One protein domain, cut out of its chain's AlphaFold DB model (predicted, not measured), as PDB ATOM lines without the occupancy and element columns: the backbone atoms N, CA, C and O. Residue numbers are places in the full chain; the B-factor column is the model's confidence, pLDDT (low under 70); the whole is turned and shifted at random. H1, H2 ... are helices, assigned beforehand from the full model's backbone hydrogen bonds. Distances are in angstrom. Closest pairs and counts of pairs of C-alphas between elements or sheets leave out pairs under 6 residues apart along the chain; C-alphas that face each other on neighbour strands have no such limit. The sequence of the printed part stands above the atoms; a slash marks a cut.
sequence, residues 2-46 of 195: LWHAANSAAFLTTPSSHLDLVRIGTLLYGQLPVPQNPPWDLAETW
ATOM      1  N   LEU A   2     -30.079   2.008  57.035       92.44
ATOM      2  CA  LEU A   2     -30.935   1.264  56.097       92.44
ATOM      3  C   LEU A   2     -30.059   0.459  55.133       92.44
ATOM      4  O   LEU A   2     -29.149   1.019  54.519       92.44
ATOM      5  N   TRP A   3     -30.348  -0.828  54.985       95.44
ATOM      6  CA  TRP A   3     -29.605  -1.758  54.145       95.44
ATOM      7  C   TRP A   3     -30.385  -2.094  52.880       95.44
ATOM      8  O   TRP A   3     -31.566  -2.420  52.920       95.44
ATOM      9  N   HIS A   4     -29.711  -2.037  51.732       95.94
ATOM     10  CA  HIS A   4     -30.333  -2.323  50.444       95.94
ATOM     11  C   HIS A   4     -29.321  -2.869  49.436       95.94
ATOM     12  O   HIS A   4     -28.259  -2.281  49.208       95.94
ATOM     13  N   ALA A   5     -29.662  -3.981  48.784       95.88
ATOM     14  CA  ALA A   5     -28.794  -4.649  47.811       95.88
ATOM     15  C   ALA A   5     -29.498  -4.935  46.474       95.88
ATOM     16  O   ALA A   5     -28.854  -4.884  45.422       95.88
ATOM     17  N   ALA A   6     -30.816  -5.151  46.482       97.31
ATOM     18  CA  ALA A   6     -31.565  -5.510  45.285       97.31
ATOM     19  C   ALA A   6     -31.737  -4.342  44.294       97.31
ATOM     20  O   ALA A   6     -32.222  -3.269  44.652       97.31
ATOM     21  N   ASN A   7     -31.377  -4.561  43.027       96.25
ATOM     22  CA  ASN A   7     -31.832  -3.753  41.890       96.25
ATOM     23  C   ASN A   7     -33.057  -4.413  41.220       96.25
ATOM     24  O   ASN A   7     -33.535  -5.432  41.701       96.25
ATOM     25  N   SER A   8     -33.524  -3.904  40.074       94.62
ATOM     26  CA  SER A   8     -34.613  -4.529  39.300       94.62
ATOM     27  C   SER A   8     -34.461  -6.040  39.055       94.62
ATOM     28  O   SER A   8     -35.450  -6.757  39.096       94.62
ATOM     29  N   ALA A   9     -33.254  -6.528  38.746       94.56
ATOM     30  CA  ALA A   9     -33.038  -7.946  38.450       94.56
ATOM     31  C   ALA A   9     -33.057  -8.777  39.734       94.56
ATOM     32  O   ALA A   9     -33.825  -9.725  39.838       94.56
ATOM     33  N   ALA A  10     -32.278  -8.365  40.738       94.88
ATOM     34  CA  ALA A  10     -32.222  -9.038  42.032       94.88
ATOM     35  C   ALA A  10     -33.568  -9.001  42.772       94.88
ATOM     36  O   ALA A  10     -33.896  -9.941  43.486       94.88
ATOM     37  N   PHE A  11     -34.382  -7.964  42.549       93.88
ATOM     38  CA  PHE A  11     -35.751  -7.902  43.049       93.88
ATOM     39  C   PHE A  11     -36.579  -9.110  42.586       93.88
ATOM     40  O   PHE A  11     -37.286  -9.695  43.400       93.88
ATOM     41  N   LEU A  12     -36.430  -9.514  41.319       92.25
ATOM     42  CA  LEU A  12     -37.148 -10.644  40.723       92.25
ATOM     43  C   LEU A  12     -36.498 -11.994  41.036       92.25
ATOM     44  O   LEU A  12     -37.190 -12.971  41.297       92.25
ATOM     45  N   THR A  13     -35.166 -12.070  40.990       93.44
ATOM     46  CA  THR A  13     -34.446 -13.352  41.055       93.44
ATOM     47  C   THR A  13     -34.003 -13.747  42.455       93.44
ATOM     48  O   THR A  13     -33.661 -14.904  42.680       93.44
ATOM     49  N   THR A  14     -33.911 -12.794  43.384       94.56
ATOM     50  CA  THR A  14     -33.246 -12.998  44.678       94.56
ATOM     51  C   THR A  14     -33.982 -12.257  45.803       94.56
ATOM     52  O   THR A  14     -33.477 -11.252  46.314       94.56
ATOM     53  N   PRO A  15     -35.158 -12.755  46.238       92.75
ATOM     54  CA  PRO A  15     -35.946 -12.133  47.308       92.75
ATOM     55  C   PRO A  15     -35.186 -11.921  48.624       92.75
ATOM     56  O   PRO A  15     -35.389 -10.925  49.310       92.75
ATOM     57  N   SER A  16     -34.222 -12.792  48.943       95.12
ATOM     58  CA  SER A  16     -33.362 -12.650  50.126       95.12
ATOM     59  C   SER A  16     -32.476 -11.392  50.122       95.12
ATOM     60  O   SER A  16     -31.928 -11.032  51.158       95.12
ATOM     61  N   SER A  17     -32.334 -10.701  48.984       95.69
ATOM     62  CA  SER A  17     -31.535  -9.472  48.853       95.69
ATOM     63  C   SER A  17     -32.325  -8.171  49.069       95.69
ATOM     64  O   SER A  17     -31.762  -7.081  48.916       95.69
ATOM     65  N   HIS A  18     -33.624  -8.264  49.392       95.12
ATOM     66  CA  HIS A  18     -34.499  -7.098  49.559       95.12
ATOM     67  C   HIS A  18     -34.155  -6.263  50.801       95.12
ATOM     68  O   HIS A  18     -34.290  -5.046  50.737       95.12
ATOM     69  N   LEU A  19     -33.615  -6.889  51.857       95.12
ATOM     70  CA  LEU A  19     -33.183  -6.228  53.099       95.12
ATOM     71  C   LEU A  19     -34.233  -5.203  53.585       95.12
ATOM     72  O   LEU A  19     -35.407  -5.556  53.661       95.12
ATOM     73  N   ASP A  20     -33.841  -3.960  53.886       96.81
ATOM     74  CA  ASP A  20     -34.775  -2.907  54.308       96.81
ATOM     75  C   ASP A  20     -35.406  -2.155  53.116       96.81
ATOM     76  O   ASP A  20     -36.462  -1.542  53.260       96.81
ATOM     77  N   LEU A  21     -34.750  -2.143  51.942       96.50
ATOM     78  CA  LEU A  21     -35.184  -1.381  50.761       96.50
ATOM     79  C   LEU A  21     -34.645  -1.962  49.437       96.50
ATOM     80  O   LEU A  21     -33.570  -2.558  49.368       96.50
ATOM     81  N   VAL A  22     -35.359  -1.704  48.334       96.62
ATOM     82  CA  VAL A  22     -34.990  -2.118  46.967       96.62
ATOM     83  C   VAL A  22     -34.794  -0.922  46.027       96.62
ATOM     84  O   VAL A  22     -35.420   0.122  46.179       96.62
ATOM     85  N   ARG A  23     -33.920  -1.059  45.022       96.31
ATOM     86  CA  ARG A  23     -33.586  -0.012  44.036       96.31
ATOM     87  C   ARG A  23     -34.107  -0.376  42.647       96.31
ATOM     88  O   ARG A  23     -33.357  -0.840  41.782       96.31
ATOM     89  N   ILE A  24     -35.403  -0.188  42.435       94.94
ATOM     90  CA  ILE A  24     -36.044  -0.513  41.159       94.94
ATOM     91  C   ILE A  24     -35.758   0.585  40.129       94.94
ATOM     92  O   ILE A  24     -35.968   1.765  40.388       94.94
ATOM     93  N   GLY A  25     -35.256   0.185  38.959       92.50
ATOM     94  CA  GLY A  25     -34.897   1.086  37.862       92.50
ATOM     95  C   GLY A  25     -35.541   0.658  36.548       92.50
ATOM     96  O   GLY A  25     -36.578   1.179  36.167       92.50
ATOM     97  N   THR A  26     -34.953  -0.319  35.852       89.56
ATOM     98  CA  THR A  26     -35.442  -0.803  34.541       89.56
ATOM     99  C   THR A  26     -36.919  -1.214  34.530       89.56
ATOM    100  O   THR A  26     -37.601  -0.943  33.546       89.56
ATOM    101  N   LEU A  27     -37.438  -1.794  35.623       91.44
ATOM    102  CA  LEU A  27     -38.854  -2.171  35.709       91.44
ATOM    103  C   LEU A  27     -39.779  -0.949  35.673       91.44
ATOM    104  O   LEU A  27     -40.820  -1.019  35.034       91.44
ATOM    105  N   LEU A  28     -39.367   0.197  36.237       90.19
ATOM    106  CA  LEU A  28     -40.125   1.457  36.141       90.19
ATOM    107  C   LEU A  28     -40.237   1.968  34.701       90.19
ATOM    108  O   LEU A  28     -41.085   2.801  34.404       90.19
ATOM    109  N   TYR A  29     -39.377   1.486  33.803       88.31
ATOM    110  CA  TYR A  29     -39.392   1.831  32.385       88.31
ATOM    111  C   TYR A  29     -40.027   0.751  31.510       88.31
ATOM    112  O   TYR A  29     -39.930   0.827  30.284       88.31
ATOM    113  N   GLY A  30     -40.661  -0.246  32.121       88.69
ATOM    114  CA  GLY A  30     -41.263  -1.365  31.412       88.69
ATOM    115  C   GLY A  30     -40.246  -2.335  30.808       88.69
ATOM    116  O   GLY A  30     -40.561  -3.080  29.888       88.69
ATOM    117  N   GLN A  31     -38.997  -2.317  31.289       87.94
ATOM    118  CA  GLN A  31     -37.923  -3.166  30.779       87.94
ATOM    119  C   GLN A  31     -37.651  -4.322  31.733       87.94
ATOM    120  O   GLN A  31     -37.098  -4.133  32.824       87.94
ATOM    121  N   LEU A  32     -37.983  -5.528  31.280       89.38
ATOM    122  CA  LEU A  32     -37.713  -6.749  32.019       89.38
ATOM    123  C   LEU A  32     -36.224  -7.135  31.895       89.38
ATOM    124  O   LEU A  32     -35.750  -7.409  30.791       89.38
ATOM    125  N   PRO A  33     -35.453  -7.154  33.000       87.38
ATOM    126  CA  PRO A  33     -34.008  -7.375  32.945       87.38
ATOM    127  C   PRO A  33     -33.611  -8.861  32.925       87.38
ATOM    128  O   PRO A  33     -32.423  -9.168  32.835       87.38
ATOM    129  N   VAL A  34     -34.577  -9.775  33.046       87.12
ATOM    130  CA  VAL A  34     -34.368 -11.226  33.161       87.12
ATOM    131  C   VAL A  34     -35.389 -11.987  32.311       87.12
ATOM    132  O   VAL A  34     -36.503 -11.502  32.142       87.12
ATOM    133  N   PRO A  35     -35.051 -13.171  31.772       84.06
ATOM    134  CA  PRO A  35     -35.970 -13.981  30.973       84.06
ATOM    135  C   PRO A  35     -36.932 -14.762  31.884       84.06
ATOM    136  O   PRO A  35     -36.828 -15.977  32.019       84.06
ATOM    137  N   GLN A  36     -37.827 -14.055  32.567       80.38
ATOM    138  CA  GLN A  36     -38.881 -14.635  33.404       80.38
ATOM    139  C   GLN A  36     -40.246 -14.136  32.933       80.38
ATOM    140  O   GLN A  36     -40.327 -13.095  32.296       80.38
ATOM    141  N   ASN A  37     -41.317 -14.846  33.274       81.69
ATOM    142  CA  ASN A  37     -42.680 -14.371  33.041       81.69
ATOM    143  C   ASN A  37     -43.297 -14.010  34.391       81.69
ATOM    144  O   ASN A  37     -43.848 -14.892  35.055       81.69
ATOM    145  N   PRO A  38     -43.141 -12.756  34.852       81.12
ATOM    146  CA  PRO A  38     -43.836 -12.325  36.050       81.12
ATOM    147  C   PRO A  38     -45.360 -12.394  35.842       81.12
ATOM    148  O   PRO A  38     -45.827 -12.277  34.711       81.12
ATOM    149  N   PRO A  39     -46.156 -12.543  36.916       83.81
ATOM    150  CA  PRO A  39     -47.621 -12.599  36.838       83.81
ATOM    151  C   PRO A  39     -48.272 -11.233  36.544       83.81
ATOM    152  O   PRO A  39     -49.479 -11.075  36.698       83.81
ATOM    153  N   TRP A  40     -47.472 -10.231  36.185       86.62
ATOM    154  CA  TRP A  40     -47.883  -8.864  35.902       86.62
ATOM    155  C   TRP A  40     -47.244  -8.394  34.604       86.62
ATOM    156  O   TRP A  40     -46.115  -8.765  34.277       86.62
ATOM    157  N   ASP A  41     -47.958  -7.518  33.910       85.88
ATOM    158  CA  ASP A  41     -47.493  -6.929  32.666       85.88
ATOM    159  C   ASP A  41     -46.763  -5.613  32.922       85.88
ATOM    160  O   ASP A  41     -47.161  -4.780  33.740       85.88
ATOM    161  N   LEU A  42     -45.675  -5.411  32.183       88.19
ATOM    162  CA  LEU A  42     -44.982  -4.134  32.128       88.19
ATOM    163  C   LEU A  42     -45.517  -3.319  30.957       88.19
ATOM    164  O   LEU A  42     -45.403  -3.731  29.804       88.19
ATOM    165  N   ALA A  43     -46.039  -2.132  31.249       87.50
ATOM    166  CA  ALA A  43     -46.427  -1.191  30.210       87.50
ATOM    167  C   ALA A  43     -45.195  -0.645  29.468       87.50
ATOM    168  O   ALA A  43     -44.172  -0.322  30.080       87.50
ATOM    169  N   GLU A  44     -45.306  -0.473  28.150       85.50
ATOM    170  CA  GLU A  44     -44.321   0.285  27.381       85.50
ATOM    171  C   GLU A  44     -44.411   1.767  27.779       85.50
ATOM    172  O   GLU A  44     -45.393   2.451  27.504       85.50
ATOM    173  N   THR A  45     -43.384   2.269  28.464       90.50
ATOM    174  CA  THR A  45     -43.424   3.611  29.080       90.50
ATOM    175  C   THR A  45     -42.996   4.744  28.150       90.50
ATOM    176  O   THR A  45     -43.103   5.917  28.508       90.50
ATOM    177  N   TRP A  46     -42.451   4.423  26.978       91.56
ATOM    178  CA  TRP A  46     -41.957   5.413  26.029       91.56
ATOM    179  C   TRP A  46     -41.834   4.807  24.632       91.56
ATOM    180  O   TRP A  46     -41.572   3.619  24.486       91.56
TER     181      TRP A  46
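Overview. This is residues 2 to 46 of the 195 residues of the protein "Ala_racemase_C domain-containing protein" of Firmicutes bacterium (UniProt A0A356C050). With little regular structure, the domain is an elongated run of loops holding two short helices, H1 and then H2. Residues 14 to 25 go out from H1 and fold back to H2; residues 30 to 46 make a second wide loop at the H2 end. The printed part has 45 residues, of which 10 are in the two helices; there is no named strand, and the class is all helix. It is only just compact, close to loose, with a radius of gyration of the C-alphas of 10.9 A and spans of 32 by 20 by 14 A.

Along the chain. H1, residues 8 to 13, is 9.0 A long and begins at C-alpha 8 (-34.613, -4.529, 39.300). H2, residues 26 to 29, is 5.2 A long and ends at C-alpha 29 (-39.392, 1.831, 32.385).

Arrangement. H1 and H2 are close but not clearly touching; their closest C-alphas, those of Ser 8 and Leu 27, are 6.0 A apart. In H1, 1 of 2 O i to N i+4 pairs is within hydrogen-bond range; H2 is too short for such a pair.

Size, cuts and confidence. The C-alphas farthest apart, those of Leu 2 and Trp 46, are 32.3 A apart. The link from H1 to H2, 12 residues, is long. The printed part has no cut, and no printed residue is under 70 in pLDDT.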